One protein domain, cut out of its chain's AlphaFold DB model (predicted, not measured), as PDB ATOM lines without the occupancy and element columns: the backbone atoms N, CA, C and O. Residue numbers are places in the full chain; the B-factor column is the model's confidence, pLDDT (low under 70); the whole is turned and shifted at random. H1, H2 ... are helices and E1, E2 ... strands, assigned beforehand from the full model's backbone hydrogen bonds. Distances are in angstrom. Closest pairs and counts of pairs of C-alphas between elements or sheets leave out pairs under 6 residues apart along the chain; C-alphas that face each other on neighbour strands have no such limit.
ATOM      1  N   PHE A 528      35.550  17.354  45.153       86.62
ATOM      2  CA  PHE A 528      36.774  16.636  44.789       86.62
ATOM      3  C   PHE A 528      37.336  15.772  45.928       86.62
ATOM      4  O   PHE A 528      37.672  14.611  45.697       86.62
ATOM      5  N   TYR A 529      37.348  16.276  47.163       81.19
ATOM      6  CA  TYR A 529      37.901  15.562  48.320       81.19
ATOM      7  C   TYR A 529      36.906  14.650  49.053       81.19
ATOM      8  O   TYR A 529      37.298  13.966  49.988       81.19
ATOM      9  N   GLN A 530      35.646  14.559  48.608       75.50
ATOM     10  CA  GLN A 530      34.661  13.696  49.270       75.50
ATOM     11  C   GLN A 530      34.909  12.210  48.971       75.50
ATOM     12  O   GLN A 530      34.951  11.834  47.798       75.50
ATOM     13  N   PRO A 531      34.998  11.321  49.969       63.06
ATOM     14  CA  PRO A 531      35.332   9.919  49.749       63.06
ATOM     15  C   PRO A 531      34.207   9.146  49.060       63.06
ATOM     16  O   PRO A 531      34.482   8.217  48.321       63.06
ATOM     17  N   THR A 532      32.931   9.504  49.205       66.81
ATOM     18  CA  THR A 532      31.838   8.778  48.531       66.81
ATOM     19  C   THR A 532      31.190   9.629  47.448       66.81
ATOM     20  O   THR A 532      30.303  10.434  47.731       66.81
ATOM     21  N   LYS A 533      31.609   9.438  46.190       71.75
ATOM     22  CA  LYS A 533      31.071  10.163  45.030       71.75
ATOM     23  C   LYS A 533      31.060   9.300  43.763       71.75
ATOM     24  O   LYS A 533      31.795   8.329  43.656       71.75
ATOM     25  N   VAL A 534      30.177   9.647  42.822       70.75
ATOM     26  CA  VAL A 534      30.005   8.951  41.519       70.75
ATOM     27  C   VAL A 534      30.483   9.816  40.352       70.75
ATOM     28  O   VAL A 534      30.807   9.320  39.278       70.75
ATOM     29  N   ALA A 535      30.508  11.130  40.557       80.62
ATOM     30  CA  ALA A 535      30.974  12.111  39.596       80.62
ATOM     31  C   ALA A 535      31.599  13.289  40.343       80.62
ATOM     32  O   ALA A 535      31.234  13.577  41.488       80.62
ATOM     33  N   LEU A 536      32.525  13.959  39.673       87.94
ATOM     34  CA  LEU A 536      33.122  15.206  40.118       87.94
ATOM     35  C   LEU A 536      32.257  16.367  39.647       87.94
ATOM     36  O   LEU A 536      31.829  16.394  38.495       87.94
ATOM     37  N   SER A 537      32.018  17.317  40.536       90.25
ATOM     38  CA  SER A 537      31.183  18.484  40.288       90.25
ATOM     39  C   SER A 537      31.903  19.729  40.783       90.25
ATOM     40  O   SER A 537      32.374  19.768  41.920       90.25
ATOM     41  N   PHE A 538      31.942  20.752  39.937       93.81
ATOM     42  CA  PHE A 538      32.573  22.036  40.211       93.81
ATOM     43  C   PHE A 538      31.573  23.159  39.959       93.81
ATOM     44  O   PHE A 538      30.989  23.246  38.878       93.81
ATOM     45  N   ARG A 539      31.381  24.032  40.946       93.38
ATOM     46  CA  ARG A 539      30.672  25.305  40.792       93.38
ATOM     47  C   ARG A 539      31.707  26.364  40.423       93.38
ATOM     48  O   ARG A 539      32.552  26.683  41.249       93.38
ATOM     49  N   LEU A 540      31.635  26.889  39.203       94.31
ATOM     50  CA  LEU A 540      32.608  27.826  38.637       94.31
ATOM     51  C   LEU A 540      32.041  29.241  38.513       94.31
ATOM     52  O   LEU A 540      30.933  29.411  37.995       94.31
ATOM     53  N   ASP A 541      32.799  30.259  38.911       93.75
ATOM     54  CA  ASP A 541      32.524  31.639  38.505       93.75
ATOM     55  C   ASP A 541      32.798  31.800  36.997       93.75
ATOM     56  O   ASP A 541      33.931  31.610  36.559       93.75
ATOM     57  N   PRO A 542      31.805  32.169  36.169       91.38
ATOM     58  CA  PRO A 542      31.984  32.306  34.725       91.38
ATOM     59  C   PRO A 542      32.745  33.583  34.313       91.38
ATOM     60  O   PRO A 542      32.679  33.980  33.151       91.38
ATOM     61  N   GLY A 543      33.444  34.260  35.233       89.62
ATOM     62  CA  GLY A 543      34.211  35.482  34.967       89.62
ATOM     63  C   GLY A 543      35.339  35.346  33.950       89.62
ATOM     64  O   GLY A 543      35.741  36.353  33.381       89.62
ATOM     65  N   PHE A 544      35.801  34.129  33.675       89.88
ATOM     66  CA  PHE A 544      36.830  33.860  32.670       89.88
ATOM     67  C   PHE A 544      36.300  33.775  31.228       89.88
ATOM     68  O   PHE A 544      37.095  33.683  30.293       89.88
ATOM     69  N   LEU A 545      34.976  33.746  31.025       89.56
ATOM     70  CA  LEU A 545      34.400  33.619  29.688       89.56
ATOM     71  C   LEU A 545      34.605  34.910  28.875       89.56
ATOM     72  O   LEU A 545      34.268  35.989  29.363       89.56
ATOM     73  N   PRO A 546      35.086  34.826  27.622       85.25
ATOM     74  CA  PRO A 546      35.289  36.007  26.792       85.25
ATOM     75  C   PRO A 546      33.952  36.621  26.345       85.25
ATOM     76  O   PRO A 546      33.134  35.954  25.706       85.25
ATOM     77  N   GLU A 547      33.761  37.918  26.602       84.00
ATOM     78  CA  GLU A 547      32.526  38.661  26.276       84.00
ATOM     79  C   GLU A 547      32.180  38.638  24.782       84.00
ATOM     80  O   GLU A 547      31.015  38.629  24.394       84.00
ATOM     81  N   VAL A 548      33.196  38.575  23.918       79.94
ATOM     82  CA  VAL A 548      33.012  38.524  22.461       79.94
ATOM     83  C   VAL A 548      32.234  37.281  22.034       79.94
ATOM     84  O   VAL A 548      31.472  37.324  21.064       79.94
ATOM     85  N   GLU A 549      32.466  36.171  22.729       78.19
ATOM     86  CA  GLU A 549      31.876  34.874  22.431       78.19
ATOM     87  C   GLU A 549      30.601  34.636  23.239       78.19
ATOM     88  O   GLU A 549      29.635  34.080  22.709       78.19
ATOM     89  N   TYR A 550      30.601  35.102  24.489       86.25
ATOM     90  CA  TYR A 550      29.526  34.949  25.460       86.25
ATOM     91  C   TYR A 550      29.093  36.332  25.978       86.25
ATOM     92  O   TYR A 550      29.429  36.714  27.098       86.25
ATOM     93  N   PRO A 551      28.326  37.102  25.180       83.94
ATOM     94  CA  PRO A 551      28.019  38.510  25.468       83.94
ATOM     95  C   PRO A 551      27.153  38.716  26.711       83.94
ATOM     96  O   PRO A 551      27.137  39.797  27.291       83.94
ATOM     97  N   LYS A 552      26.410  37.689  27.134       87.06
ATOM     98  CA  LYS A 552      25.696  37.700  28.408       87.06
ATOM     99  C   LYS A 552      26.460  36.820  29.376       87.06
ATOM    100  O   LYS A 552      26.468  35.600  29.235       87.06
ATOM    101  N   LYS A 553      27.063  37.430  30.390       89.12
ATOM    102  CA  LYS A 553      27.740  36.678  31.442       89.12
ATOM    103  C   LYS A 553      26.710  35.855  32.237       89.12
ATOM    104  O   LYS A 553      25.733  36.428  32.729       89.12
ATOM    105  N   PRO A 554      26.883  34.529  32.370       91.44
ATOM    106  CA  PRO A 554      26.061  33.739  33.276       91.44
ATOM    107  C   PRO A 554      26.279  34.169  34.732       91.44
ATOM    108  O   PRO A 554      27.342  34.664  35.090       91.44
ATOM    109  N   PHE A 555      25.296  33.935  35.596       90.38
ATOM    110  CA  PHE A 555      25.468  34.098  37.042       90.38
ATOM    111  C   PHE A 555      26.324  32.964  37.618       90.38
ATOM    112  O   PHE A 555      27.148  33.155  38.510       90.38
ATOM    113  N   ALA A 556      26.112  31.756  37.099       90.44
ATOM    114  CA  ALA A 556      26.681  30.556  37.669       90.44
ATOM    115  C   ALA A 556      26.825  29.445  36.628       90.44
ATOM    116  O   ALA A 556      25.960  29.248  35.767       90.44
ATOM    117  N   MET A 557      27.928  28.707  36.735       92.56
ATOM    118  CA  MET A 557      28.214  27.535  35.922       92.56
ATOM    119  C   MET A 557      28.508  26.345  36.831       92.56
ATOM    120  O   MET A 557      29.306  26.452  37.759       92.56
ATOM    121  N   PHE A 558      27.884  25.209  36.548       92.75
ATOM    122  CA  PHE A 558      28.258  23.922  37.116       92.75
ATOM    123  C   PHE A 558      28.861  23.063  36.025       92.75
ATOM    124  O   PHE A 558      28.283  22.914  34.946       92.75
ATOM    125  N   PHE A 559      30.002  22.480  36.336       93.38
ATOM    126  CA  PHE A 559      30.747  21.599  35.466       93.38
ATOM    127  C   PHE A 559      30.857  20.232  36.135       93.38
ATOM    128  O   PHE A 559      31.374  20.120  37.244       93.38
ATOM    129  N   VAL A 560      30.313  19.201  35.487       90.44
ATOM    130  CA  VAL A 560      30.199  17.850  36.047       90.44
ATOM    131  C   VAL A 560      30.900  16.848  35.138       90.44
ATOM    132  O   VAL A 560      30.614  16.767  33.940       90.44
ATOM    133  N   ILE A 561      31.786  16.047  35.719       88.19
ATOM    134  CA  ILE A 561      32.552  15.003  35.043       88.19
ATOM    135  C   ILE A 561      32.279  13.671  35.744       88.19
ATOM    136  O   ILE A 561      32.637  13.479  36.904       88.19
ATOM    137  N   GLY A 562      31.652  12.738  35.037       80.00
ATOM    138  CA  GLY A 562      31.535  11.343  35.456       80.00
ATOM    139  C   GLY A 562      32.272  10.413  34.496       80.00
ATOM    140  O   GLY A 562      32.791  10.851  33.471       80.00
ATOM    141  N   ASN A 563      32.271   9.116  34.808       72.19
ATOM    142  CA  ASN A 563      32.945   8.089  34.008       72.19
ATOM    143  C   ASN A 563      32.560   8.133  32.513       72.19
ATOM    144  O   ASN A 563      33.417   8.211  31.636       72.19
ATOM    145  N   GLU A 564      31.257   8.132  32.216       71.12
ATOM    146  CA  GLU A 564      30.750   8.042  30.833       71.12
ATOM    147  C   GLU A 564      30.010   9.294  30.363       71.12
ATOM    148  O   GLU A 564      29.596   9.402  29.204       71.12
ATOM    149  N   PHE A 565      29.860  10.274  31.252       77.19
ATOM    150  CA  PHE A 565      29.119  11.483  30.961       77.19
ATOM    151  C   PHE A 565      29.895  12.725  31.368       77.19
ATOM    152  O   PHE A 565      30.612  12.766  32.363       77.19
ATOM    153  N   ARG A 566      29.681  13.776  30.589       84.62
ATOM    154  CA  ARG A 566      30.037  15.143  30.941       84.62
ATOM    155  C   ARG A 566      28.748  15.936  30.988       84.62
ATOM    156  O   ARG A 566      27.803  15.608  30.261       84.62
ATOM    157  N   GLY A 567      28.702  16.937  31.847       89.31
ATOM    158  CA  GLY A 567      27.545  17.795  31.950       89.31
ATOM    159  C   GLY A 567      27.900  19.215  32.322       89.31
ATOM    160  O   GLY A 567      28.861  19.471  33.042       89.31
ATOM    161  N   PHE A 568      27.081  20.127  31.822       92.25
ATOM    162  CA  PHE A 568      27.107  21.526  32.204       92.25
ATOM    163  C   PHE A 568      25.726  21.914  32.699       92.25
ATOM    164  O   PHE A 568      24.729  21.464  32.136       92.25
ATOM    165  N   HIS A 569      25.665  22.771  33.711       91.75
ATOM    166  CA  HIS A 569      24.456  23.499  34.066       91.75
ATOM    167  C   HIS A 569      24.775  24.990  34.131       91.75
ATOM    168  O   HIS A 569      25.663  25.402  34.871       91.75
ATOM    169  N   ILE A 570      24.085  25.793  33.327       92.00
ATOM    170  CA  ILE A 570      24.325  27.235  33.208       92.00
ATOM    171  C   ILE A 570      23.065  27.953  33.648       92.00
ATOM    172  O   ILE A 570      21.965  27.548  33.276       92.00
ATOM    173  N   ARG A 571      23.232  29.030  34.411       89.25
ATOM    174  CA  ARG A 571      22.141  29.859  34.928       89.25
ATOM    175  C   ARG A 571      22.507  31.335  34.836       89.25
ATOM    176  O   ARG A 571      23.634  31.721  35.135       89.25
ATOM    177  N   PHE A 572      21.542  32.150  34.418       89.50
ATOM    178  CA  PHE A 572      21.715  33.594  34.197       89.50
ATOM    179  C   PHE A 572      21.241  34.474  35.360       89.50
ATOM    180  O   PHE A 572      21.477  35.677  35.352       89.50
ATOM    181  N   ARG A 573      20.575  33.888  36.359       86.56
ATOM    182  CA  ARG A 573      20.177  34.541  37.612       86.56
ATOM    183  C   ARG A 573      20.397  33.574  38.772       86.56
ATOM    184  O   ARG A 573      20.594  32.381  38.538       86.56
ATOM    185  N   ASP A 574      20.336  34.101  39.987       84.38
ATOM    186  CA  ASP A 574      20.434  33.323  41.224       84.38
ATOM    187  C   ASP A 574      19.312  32.278  41.321       84.38
ATOM    188  O   ASP A 574      19.548  31.069  41.275       84.38
ATOM    189  N   VAL A 575      18.062  32.744  41.270       85.50
ATOM    190  CA  VAL A 575      16.893  31.883  41.074       85.50
ATOM    191  C   VAL A 575      16.688  31.693  39.579       85.50
ATOM    192  O   VAL A 575      16.250  32.610  38.885       85.50
ATOM    193  N   ALA A 576      17.021  30.515  39.059       83.75
ATOM    194  CA  ALA A 576      16.866  30.196  37.645       83.75
ATOM    195  C   ALA A 576      16.346  28.774  37.438       83.75
ATOM    196  O   ALA A 576      16.775  27.841  38.120       83.75
ATOM    197  N   ARG A 577      15.461  28.627  36.446       83.69
ATOM    198  CA  ARG A 577      14.822  27.364  36.078       83.69
ATOM    199  C   ARG A 577      15.130  26.990  34.641       83.69
ATOM    200  O   ARG A 577      14.997  27.805  33.721       83.69
ATOM    201  N   GLY A 578      15.398  25.708  34.430       82.38
ATOM    202  CA  GLY A 578      15.075  25.103  33.150       82.38
ATOM    203  C   GLY A 578      15.495  23.655  32.995       82.38
ATOM    204  O   GLY A 578      15.886  22.978  33.946       82.38
ATOM    205  N   GLY A 579      15.277  23.174  31.774       85.69
ATOM    206  CA  GLY A 579      15.304  21.754  31.457       85.69
ATOM    207  C   GLY A 579      16.686  21.117  31.601       85.69
ATOM    208  O   GLY A 579      17.686  21.755  31.265       85.69
ATOM    209  N   ILE A 580      16.733  19.859  32.039       87.06
ATOM    210  CA  ILE A 580      17.910  19.003  31.864       87.06
ATOM    211  C   ILE A 580      17.715  18.171  30.598       87.06
ATOM    212  O   ILE A 580      16.746  17.428  30.514       87.06
ATOM    213  N   ARG A 581      18.623  18.252  29.627       86.50
ATOM    214  CA  ARG A 581      18.603  17.458  28.393       86.50
ATOM    215  C   ARG A 581      19.606  16.314  28.457       86.50
ATOM    216  O   ARG A 581      20.744  16.506  28.895       86.50
ATOM    217  N   ILE A 582      19.200  15.147  27.951       83.88
ATOM    218  CA  ILE A 582      20.094  14.017  27.700       83.88
ATOM    219  C   ILE A 582      20.356  13.848  26.207       83.88
ATOM    220  O   ILE A 582      19.500  13.396  25.454       83.88
ATOM    221  N   VAL A 583      21.582  14.170  25.782       81.19
ATOM    222  CA  VAL A 583      21.998  14.019  24.381       81.19
ATOM    223  C   VAL A 583      22.522  12.603  24.151       81.19
ATOM    224  O   VAL A 583      23.653  12.271  24.521       81.19
ATOM    225  N   MET A 584      21.700  11.763  23.523       76.19
ATOM    226  CA  MET A 584      22.089  10.419  23.092       76.19
ATOM    227  C   MET A 584      22.752  10.479  21.712       76.19
ATOM    228  O   MET A 584      22.218  11.071  20.779       76.19
ATOM    229  N   SER A 585      23.932   9.876  21.571       78.56
ATOM    230  CA  SER A 585      24.657   9.803  20.295       78.56
ATOM    231  C   SER A 585      24.650   8.365  19.792       78.56
ATOM    232  O   SER A 585      24.957   7.460  20.560       78.56
ATOM    233  N   ARG A 586      24.310   8.155  18.516       76.88
ATOM    234  CA  ARG A 586      24.219   6.807  17.922       76.88
ATOM    235  C   ARG A 586      25.595   6.173  17.698       76.88
ATOM    236  O   ARG A 586      25.762   4.983  17.919       76.88
ATOM    237  N   ASN A 587      26.574   6.996  17.311       81.50
ATOM    238  CA  ASN A 587      27.921   6.563  16.935       81.50
ATOM    239  C   ASN A 587      28.989   7.309  17.750       81.50
ATOM    240  O   ASN A 587      28.766   8.437  18.204       81.50
ATOM    241  N   LYS A 588      30.185   6.715  17.876       77.56
ATOM    242  CA  LYS A 588      31.329   7.286  18.614       77.56
ATOM    243  C   LYS A 588      31.803   8.633  18.049       77.56
ATOM    244  O   LYS A 588      32.158   9.526  18.808       77.56
ATOM    245  N   GLU A 589      31.765   8.815  16.735       79.75
ATOM    246  CA  GLU A 589      32.150  10.080  16.089       79.75
ATOM    247  C   GLU A 589      31.185  11.214  16.447       79.75
ATOM    248  O   GLU A 589      31.601  12.272  16.923       79.75
ATOM    249  N   MET A 590      29.879  10.957  16.322       80.62
ATOM    250  CA  MET A 590      28.836  11.897  16.734       80.62
ATOM    251  C   MET A 590      28.926  12.191  18.237       80.62
ATOM    252  O   MET A 590      28.777  13.338  18.657       80.62
ATOM    253  N   TYR A 591      29.263  11.179  19.046       80.31
ATOM    254  CA  TYR A 591      29.554  11.357  20.465       80.31
ATOM    255  C   TYR A 591      30.707  12.345  20.682       80.31
ATOM    256  O   TYR A 591      30.564  13.237  21.513       80.31
ATOM    257  N   LEU A 592      31.819  12.247  19.952       79.31
ATOM    258  CA  LEU A 592      32.957  13.166  20.100       79.31
ATOM    259  C   LEU A 592      32.633  14.591  19.623       79.31
ATOM    260  O   LEU A 592      33.054  15.560  20.254       79.31
ATOM    261  N   ILE A 593      31.857  14.748  18.546       79.88
ATOM    262  CA  ILE A 593      31.406  16.063  18.049       79.88
ATOM    263  C   ILE A 593      30.504  16.742  19.083       79.88
ATOM    264  O   ILE A 593      30.813  17.835  19.562       79.88
ATOM    265  N   ASN A 594      29.452  16.047  19.520       82.69
ATOM    266  CA  ASN A 594      28.535  16.546  20.542       82.69
ATOM    267  C   ASN A 594      29.263  16.828  21.868       82.69
ATOM    268  O   ASN A 594      28.775  17.591  22.694       82.69
ATOM    269  N   GLN A 595      30.407  16.177  22.123       80.62
ATOM    270  CA  GLN A 595      31.142  16.344  23.377       80.62
ATOM    271  C   GLN A 595      31.843  17.686  23.384       80.62
ATOM    272  O   GLN A 595      31.834  18.354  24.405       80.62
ATOM    273  N   ARG A 596      32.413  18.082  22.243       79.81
ATOM    274  CA  ARG A 596      33.123  19.351  22.068       79.81
ATOM    275  C   ARG A 596      32.176  20.550  22.144       79.81
ATOM    276  O   ARG A 596      32.507  21.538  22.791       79.81
ATOM    277  N   MET A 597      30.981  20.422  21.566       81.31
ATOM    278  CA  MET A 597      29.976  21.496  21.499       81.31
ATOM    279  C   MET A 597      29.043  21.576  22.718       81.31
ATOM    280  O   MET A 597      28.190  22.458  22.777       81.31
ATOM    281  N   LEU A 598      29.207  20.683  23.701       86.94
ATOM    282  CA  LEU A 598      28.273  20.526  24.822       86.94
ATOM    283  C   LEU A 598      28.037  21.827  25.606       86.94
ATOM    284  O   LEU A 598      26.901  22.131  25.967       86.94
ATOM    285  N   PHE A 599      29.104  22.585  25.878       89.38
ATOM    286  CA  PHE A 599      29.006  23.850  26.607       89.38
ATOM    287  C   PHE A 599      28.266  24.921  25.797       89.38
ATOM    288  O   PHE A 599      27.358  25.561  26.320       89.38
ATOM    289  N   ASP A 600      28.617  25.081  24.519       86.56
ATOM    290  CA  ASP A 600      28.023  26.094  23.643       86.56
ATOM    291  C   ASP A 600      26.532  25.857  23.421       86.56
ATOM    292  O   ASP A 600      25.732  26.792  23.486       86.56
ATOM    293  N   GLU A 601      26.145  24.598  23.195       86.62
ATOM    294  CA  GLU A 601      24.739  24.214  23.098       86.62
ATOM    295  C   GLU A 601      24.006  24.587  24.391       86.62
ATOM    296  O   GLU A 601      22.983  25.273  24.355       86.62
ATOM    297  N   ASN A 602      24.562  24.208  25.544       89.88
ATOM    298  CA  ASN A 602      23.941  24.482  26.833       89.88
ATOM    299  C   ASN A 602      23.826  25.991  27.122       89.88
ATOM    300  O   ASN A 602      22.799  26.442  27.625       89.88
ATOM    301  N   TYR A 603      24.844  26.785  26.772       91.00
ATOM    302  CA  TYR A 603      24.833  28.240  26.945       91.00
ATOM    303  C   TYR A 603      23.739  28.887  26.093       91.00
ATOM    304  O   TYR A 603      22.944  29.680  26.603       91.00
ATOM    305  N   ASN A 604      23.646  28.511  24.815       89.38
ATOM    306  CA  ASN A 604      22.640  29.051  23.902       89.38
ATOM    307  C   ASN A 604      21.217  28.673  24.338       89.38
ATOM    308  O   ASN A 604      20.311  29.514  24.315       89.38
ATOM    309  N   LEU A 605      21.020  27.437  24.808       89.50
ATOM    310  CA  LEU A 605      19.741  26.982  25.350       89.50
ATOM    311  C   LEU A 605      19.372  27.720  26.642       89.50
ATOM    312  O   LEU A 605      18.236  28.170  26.781       89.50
ATOM    313  N   ALA A 606      20.316  27.895  27.570       88.88
ATOM    314  CA  ALA A 606      20.092  28.640  28.807       88.88
ATOM    315  C   ALA A 606      19.798  30.127  28.534       88.88
ATOM    316  O   ALA A 606      18.904  30.703  29.155       88.88
ATOM    317  N   SER A 607      20.491  30.736  27.566       88.31
ATOM    318  CA  SER A 607      20.274  32.128  27.149       88.31
ATOM    319  C   SER A 607      18.877  32.309  26.553       88.31
ATOM    320  O   SER A 607      18.123  33.194  26.965       88.31
ATOM    321  N   THR A 608      18.469  31.396  25.667       87.94
ATOM    322  CA  THR A 608      17.116  31.373  25.090       87.94
ATOM    323  C   THR A 608      16.055  31.145  26.168       87.94
ATOM    324  O   THR A 608      15.023  31.815  26.179       87.94
ATOM    325  N   GLN A 609      16.321  30.259  27.133       84.88
ATOM    326  CA  GLN A 609      15.436  30.042  28.276       84.88
ATOM    327  C   GLN A 609      15.309  31.307  29.135       84.88
ATOM    328  O   GLN A 609      14.224  31.602  29.627       84.88
ATOM    329  N   SER A 610      16.381  32.087  29.279       85.94
ATOM    330  CA  SER A 610      16.338  33.348  30.020       85.94
ATOM    331  C   SER A 610      15.509  34.408  29.302       85.94
ATOM    332  O   SER A 610      14.849  35.200  29.966       85.94
ATOM    333  N   LEU A 611      15.514  34.418  27.966       85.81
ATOM    334  CA  LEU A 611      14.642  35.285  27.168       85.81
ATOM    335  C   LEU A 611      13.176  34.844  27.252       85.81
ATOM    336  O   LEU A 611      12.285  35.687  27.317       85.81
ATOM    337  N   LYS A 612      12.927  33.531  27.300       83.12
ATOM    338  CA  LYS A 612      11.588  32.967  27.510       83.12
ATOM    339  C   LYS A 612      11.034  33.312  28.895       83.12
ATOM    340  O   LYS A 612       9.849  33.593  29.019       83.12
ATOM    341  N   ASN A 613      11.891  33.321  29.913       82.31
ATOM    342  CA  ASN A 613      11.518  33.593  31.299       82.31
ATOM    343  C   ASN A 613      11.510  35.097  31.654       82.31
ATOM    344  O   ASN A 613      11.450  35.445  32.826       82.31
ATOM    345  N   LYS A 614      11.586  36.005  30.673       76.69
ATOM    346  CA  LYS A 614      11.716  37.453  30.923       76.69
ATOM    347  C   LYS A 614      10.593  38.045  31.795       76.69
ATOM    348  O   LYS A 614      10.853  38.991  32.529       76.69
ATOM    349  N   ASP A 615       9.391  37.468  31.717       78.31
ATOM    350  CA  ASP A 615       8.176  37.949  32.387       78.31
ATOM    351  C   ASP A 615       7.876  37.190  33.701       78.31
ATOM    352  O   ASP A 615       6.854  37.439  34.337       78.31
ATOM    353  N   ILE A 616       8.746  36.259  34.118       77.38
ATOM    354  CA  ILE A 616       8.637  35.525  35.390       77.38
ATOM    355  C   ILE A 616       9.830  35.859  36.307       77.38
ATOM    356  O   ILE A 616      10.890  36.265  35.821       77.38
ATOM    357  N   PRO A 617       9.695  35.714  37.641       68.56
ATOM    358  CA  PRO A 617      10.771  36.064  38.577       68.56
ATOM    359  C   PRO A 617      12.041  35.212  38.393       68.56
ATOM    360  O   PRO A 617      13.151  35.685  38.639       68.56
ATOM    361  N   GLU A 618      11.901  33.977  37.907       70.44
ATOM    362  CA  GLU A 618      13.007  33.042  37.683       70.44
ATOM    363  C   GLU A 618      13.802  33.374  36.406       70.44
ATOM    364  O   GLU A 618      13.241  33.629  35.346       70.44
ATOM    365  N   GLY A 619      15.133  33.304  36.454       55.53
ATOM    366  CA  GLY A 619      15.990  33.348  35.267       55.53
ATOM    367  C   GLY A 619      15.961  32.056  34.447       55.53
ATOM    368  O   GLY A 619      15.347  31.058  34.824       55.53
ATOM    369  N   GLY A 620      16.656  32.058  33.308       55.06
ATOM    370  CA  GLY A 620      16.852  30.851  32.504       55.06
ATOM    371  C   GLY A 620      18.023  30.018  33.000       55.06
ATOM    372  O   GLY A 620      19.116  30.549  33.216       55.06
ATOM    373  N   ALA A 621      17.796  28.716  33.141       54.22
ATOM    374  CA  ALA A 621      18.857  27.744  33.337       54.22
ATOM    375  C   ALA A 621      18.712  26.569  32.374       54.22
ATOM    376  O   ALA A 621      17.613  26.256  31.918       54.22
ATOM    377  N   LYS A 622      19.815  25.901  32.057       77.31
ATOM    378  CA  LYS A 622      19.775  24.653  31.296       77.31
ATOM    379  C   LYS A 622      20.885  23.732  31.755       77.31
ATOM    380  O   LYS A 622      21.992  24.189  32.046       77.31
ATOM    381  N   GLY A 623      20.548  22.455  31.895       54.84
ATOM    382  CA  GLY A 623      21.511  21.394  32.133       54.84
ATOM    383  C   GLY A 623      21.590  20.484  30.920       54.84
ATOM    384  O   GLY A 623      20.554  20.053  30.439       54.84
ATOM    385  N   ASN A 624      22.783  20.116  30.476       51.19
ATOM    386  CA  ASN A 624      22.948  18.999  29.550       51.19
ATOM    387  C   ASN A 624      23.761  17.920  30.260       51.19
ATOM    388  O   ASN A 624      24.795  18.216  30.857       51.19
ATOM    389  N   ARG A 625      23.303  16.672  30.206       38.88
ATOM    390  CA  ARG A 625      24.014  15.502  30.737       38.88
ATOM    391  C   ARG A 625      23.999  14.400  29.686       38.88
ATOM    392  O   ARG A 625      23.058  14.282  28.925       38.88
ATOM    393  N   ARG A 626      25.029  13.566  29.611       39.03
ATOM    394  CA  ARG A 626      25.004  12.359  28.762       39.03
ATOM    395  C   ARG A 626      24.405  11.160  29.493       39.03
ATOM    396  O   ARG A 626      24.439  11.157  30.726       39.03
ATOM    397  N   PRO A 627      23.836  10.180  28.766       33.47
ATOM    398  CA  PRO A 627      23.081   9.104  29.387       33.47
ATOM    399  C   PRO A 627      23.948   8.344  30.389       33.47
ATOM    400  O   PRO A 627      25.040   7.882  30.079       33.47
ATOM    401  N   ALA A 628      23.425   8.232  31.600       38.41
ATOM    402  CA  ALA A 628      23.794   7.232  32.582       38.41
ATOM    403  C   ALA A 628      22.470   6.775  33.199       38.41
ATOM    404  O   ALA A 628      21.614   7.616  33.481       38.41
ATOM    405  N   ASN A 629      22.282   5.467  33.373       37.44
ATOM    406  CA  ASN A 629      21.070   4.938  33.998       37.44
ATOM    407  C   ASN A 629      20.843   5.622  35.362       37.44
ATOM    408  O   ASN A 629      21.798   5.695  36.145       37.44
ATOM    409  N   PRO A 630      19.623   6.111  35.670       39.09
ATOM    410  CA  PRO A 630      19.318   6.677  36.977       39.09
ATOM    411  C   PRO A 630      19.473   5.570  38.022       39.09
ATOM    412  O   PRO A 630      18.718   4.603  38.061       39.09
ATOM    413  N   ARG A 631      20.527   5.667  38.829       43.88
ATOM    414  CA  ARG A 631      20.876   4.690  39.865       43.88
ATOM    415  C   ARG A 631      21.035   5.419  41.188       43.88
ATOM    416  O   ARG A 631      21.402   6.595  41.208       43.88
ATOM    417  N   LYS A 632      20.757   4.726  42.297       41.31
ATOM    418  CA  LYS A 632      21.020   5.253  43.641       41.31
ATOM    419  C   LYS A 632      22.502   5.616  43.732       41.31
ATOM    420  O   LYS A 632      23.355   4.766  43.506       41.31
ATOM    421  N   THR A 633      22.789   6.882  44.012       47.41
ATOM    422  CA  THR A 633      24.153   7.353  44.270       47.41
ATOM    423  C   THR A 633      24.356   7.474  45.782       47.41
ATOM    424  O   THR A 633      23.390   7.805  46.479       47.41
ATOM    425  N   PRO A 634      25.567   7.226  46.314       49.16
ATOM    426  CA  PRO A 634      25.855   7.425  47.730       49.16
ATOM    427  C   PRO A 634      25.498   8.856  48.161       49.16
ATOM    428  O   PRO A 634      25.757   9.820  47.425       49.16
ATOM    429  N   GLY A 635      24.865   8.990  49.330       43.81
ATOM    430  CA  GLY A 635      24.538  10.278  49.949       43.81
ATOM    431  C   GLY A 635      25.791  11.113  50.250       43.81
ATOM    432  O   GLY A 635      26.898  10.581  50.289       43.81
ATOM    433  N   ILE A 636      25.625  12.430  50.432       55.03
ATOM    434  CA  ILE A 636      26.730  13.294  50.875       55.03
ATOM    435  C   ILE A 636      26.911  13.033  52.372       55.03
ATOM    436  O   ILE A 636      26.008  13.347  53.137       55.03
ATOM    437  N   LYS A 637      28.025  12.412  52.771       52.34
ATOM    438  CA  LYS A 637      28.312  12.103  54.184       52.34
ATOM    439  C   LYS A 637      29.199  13.150  54.865       52.34
ATOM    440  O   LYS A 637      29.136  13.290  56.077       52.34
ATOM    441  N   GLU A 638      30.000  13.877  54.092       61.69
ATOM    442  CA  GLU A 638      30.989  14.842  54.587       61.69
ATOM    443  C   GLU A 638      30.733  16.241  54.025       61.69
ATOM    444  O   GLU A 638      30.074  16.402  52.993       61.69
ATOM    445  N   THR A 639      31.280  17.256  54.686       63.91
ATOM    446  CA  THR A 639      31.175  18.661  54.285       63.91
ATOM    447  C   THR A 639      31.737  18.870  52.876       63.91
ATOM    448  O   THR A 639      32.793  18.351  52.512       63.91
ATOM    449  N   LEU A 640      30.997  19.601  52.041       77.25
ATOM    450  CA  LEU A 640      31.497  20.057  50.744       77.25
ATOM    451  C   LEU A 640      32.480  21.206  50.960       77.25
ATOM    452  O   LEU A 640      32.303  22.012  51.870       77.25
ATOM    453  N   VAL A 641      33.473  21.313  50.080       81.75
ATOM    454  CA  VAL A 641      34.335  22.495  50.029       81.75
ATOM    455  C   VAL A 641      33.520  23.602  49.374       81.75
ATOM    456  O   VAL A 641      33.213  23.517  48.180       81.75
ATOM    457  N   ASP A 642      33.121  24.593  50.165       86.31
ATOM    458  CA  ASP A 642      32.239  25.686  49.761       86.31
ATOM    459  C   ASP A 642      32.874  27.040  50.086       86.31
ATOM    460  O   ASP A 642      32.785  27.522  51.207       86.31
ATOM    461  N   LEU A 643      33.498  27.655  49.083       86.06
ATOM    462  CA  LEU A 643      34.068  29.004  49.155       86.06
ATOM    463  C   LEU A 643      33.048  30.091  48.783       86.06
ATOM    464  O   LEU A 643      33.372  31.274  48.775       86.06
ATOM    465  N   TYR A 644      31.828  29.710  48.390       86.44
ATOM    466  CA  TYR A 644      30.771  30.667  48.057       86.44
ATOM    467  C   TYR A 644      29.995  31.109  49.303       86.44
ATOM    468  O   TYR A 644      29.419  32.196  49.295       86.44
ATOM    469  N   GLU A 645      29.930  30.241  50.323       83.69
ATOM    470  CA  GLU A 645      29.334  30.477  51.651       83.69
ATOM    471  C   GLU A 645      27.869  30.949  51.632       83.69
ATOM    472  O   GLU A 645      27.346  31.509  52.595       83.69
ATOM    473  N   LYS A 646      27.169  30.715  50.518       84.56
ATOM    474  CA  LYS A 646      25.766  31.092  50.332       84.56
ATOM    475  C   LYS A 646      24.911  29.879  49.976       84.56
ATOM    476  O   LYS A 646      25.370  29.002  49.222       84.56
ATOM    477  N   PRO A 647      23.657  29.841  50.469       81.50
ATOM    478  CA  PRO A 647      22.712  28.802  50.099       81.50
ATOM    479  C   PRO A 647      22.435  28.884  48.598       81.50
ATOM    480  O   PRO A 647      22.210  29.962  48.053       81.50
ATOM    481  N   GLU A 648      22.459  27.738  47.924       80.19
ATOM    482  CA  GLU A 648      22.244  27.663  46.481       80.19
ATOM    483  C   GLU A 648      21.140  26.649  46.189       80.19
ATOM    484  O   GLU A 648      21.298  25.448  46.408       80.19
ATOM    485  N   LEU A 649      20.003  27.149  45.703       82.81
ATOM    486  CA  LEU A 649      18.854  26.332  45.325       82.81
ATOM    487  C   LEU A 649      18.871  26.079  43.816       82.81
ATOM    488  O   LEU A 649      19.127  26.981  43.009       82.81
ATOM    489  N   LEU A 650      18.598  24.836  43.425       83.31
ATOM    490  CA  LEU A 650      18.544  24.412  42.028       83.31
ATOM    491  C   LEU A 650      17.106  24.059  41.649       83.31
ATOM    492  O   LEU A 650      16.437  23.334  42.378       83.31
ATOM    493  N   PHE A 651      16.652  24.554  40.497       86.75
ATOM    494  CA  PHE A 651      15.324  24.273  39.956       86.75
ATOM    495  C   PHE A 651      15.459  23.686  38.555       86.75
ATOM    496  O   PHE A 651      15.896  24.354  37.610       86.75
ATOM    497  N   PHE A 652      15.076  22.425  38.412       88.25
ATOM    498  CA  PHE A 652      15.178  21.686  37.164       88.25
ATOM    499  C   PHE A 652      13.807  21.450  36.530       88.25
ATOM    500  O   PHE A 652      12.772  21.377  37.189       88.25
ATOM    501  N   GLY A 653      13.792  21.339  35.211       87.19
ATOM    502  CA  GLY A 653      12.633  20.869  34.462       87.19
ATOM    503  C   GLY A 653      12.996  19.706  33.549       87.19
ATOM    504  O   GLY A 653      14.183  19.418  33.354       87.19
ATOM    505  N   PRO A 654      11.989  19.063  32.952       87.62
ATOM    506  CA  PRO A 654      12.217  18.068  31.926       87.62
ATOM    507  C   PRO A 654      12.622  18.729  30.603       87.62
ATOM    508  O   PRO A 654      12.282  19.881  30.317       87.62
ATOM    509  N   ASP A 655      13.363  17.980  29.799       86.94
ATOM    510  CA  ASP A 655      13.638  18.235  28.385       86.94
ATOM    511  C   ASP A 655      13.820  16.883  27.668       86.94
ATOM    512  O   ASP A 655      13.560  15.823  28.242       86.94
ATOM    513  N   GLU A 656      14.263  16.907  26.413       83.31
ATOM    514  CA  GLU A 656      14.612  15.730  25.622       83.31
ATOM    515  C   GLU A 656      15.412  14.708  26.448       83.31
ATOM    516  O   GLU A 656      16.519  14.977  26.927       83.31
ATOM    517  N   GLY A 657      14.819  13.523  26.619       82.00
ATOM    518  CA  GLY A 657      15.422  12.385  27.309       82.00
ATOM    519  C   GLY A 657      15.312  12.379  28.840       82.00
ATOM    520  O   GLY A 657      15.904  11.491  29.449       82.00
ATOM    521  N   THR A 658      14.595  13.315  29.481       84.12
ATOM    522  CA  THR A 658      14.512  13.391  30.962       84.12
ATOM    523  C   THR A 658      13.108  13.480  31.558       84.12
ATOM    524  O   THR A 658      12.997  13.516  32.783       84.12
ATOM    525  N   ALA A 659      12.047  13.491  30.745       80.94
ATOM    526  CA  ALA A 659      10.663  13.631  31.218       80.94
ATOM    527  C   ALA A 659      10.314  12.659  32.363       80.94
ATOM    528  O   ALA A 659       9.920  13.101  33.441       80.94
TER     529      ALA A 659
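AT A GLANCE: This is residues 528 to 659 of the 817 residues of an uncharacterized protein of Gymnopus androsaceus JB14 (UniProt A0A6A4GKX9). One twisted six-stranded sheet curls like part of a barrel, and the long helix H2 packs along one of its faces, over E3 and E5. The shorter helix H1 lies off the sheet, while a wide loop with no named element, residues 626 to 650, swings out after E5 and returns to E6 at an edge of the sheet. The printed part has 132 residues, under half of them in named elements, which follow as E1 E2 E3 E4 H1 H2 E5 E6; the class is mixed, helices and strands. The mixed sheet has the order E1 E2 E3 E5 E4 E6, with antiparallel neighbours from E1 to E5 and parallel ones from E5 to E6. The whole is compact and rounded, with a radius of gyration of the C-alphas of 15.2 A and spans of 41 by 39 by 30 A.

IN THESE COORDINATES: E1, residues 535 to 540, begins with C-alpha 535 at (30.974, 12.111, 39.596) and is 15.8 A long. E2, residues 556 to 562, measures 19.9 A, and E3, residues 566 to 571, 17.2 A. E4, residues 576 to 582, measures 19.3 A. H1, residues 588 to 596, is 12.7 A long. H2, residues 598 to 612, is 21.0 A long and begins with C-alpha 598 at (28.273, 20.526, 24.822). E5, residues 619 to 625, measures 20.1 A. E6, residues 651 to 654, is 10.6 A long and ends with C-alpha 654 at (12.217, 18.068, 31.926).

HOW THE PARTS SIT: E1, E2 and E3 form a meander, each strand the antiparallel neighbour of the one before; E1 and E2 are a hairpin, as are E2 and E3. N 538 and O 559 are 2.8 A apart between E1 and E2, and N 560 and O 567 are 2.9 A apart between E2 and E3. E3 and E5 are antiparallel at 178 degrees, with N 570 and O 622 at 2.9 A. E5 and E4 are parallel at 21 degrees, with N 623 and O 579 at 3.0 A. E4 and E6 are parallel at 39 degrees, with N 653 and O 578 at 2.9 A. E4, H1, H2 and E5 form a strand-helix-strand unit, two parallel strands joined through helices, with a right-handed crossover. H2 is on the sheet at a height of 7.8 A, making two layers, helix over sheet; its closest C-alphas to E5 are those of Ser 610 and Gly 620, 3.6 A apart. It runs along the strands, at 27 degrees to E5 on the local plane. H1 is not on the sheet, and H1 and H2 meet only through their link. In H1 and H2 every O i to N i+4 pair is within hydrogen-bond range.

THE WHOLE: The two C-alphas farthest apart, those of Pro 531 and Asp 615, are 42.7 A apart. The printed part has no cut. The links E1 to E2 and E5 to E6 are long, with 15 and 25 residues. The mean pLDDT of the printed part is 78.6; it is under 70 at residues 531 to 532, 617, 619 to 621 and 623 to 639, and E5 has a mean of 55.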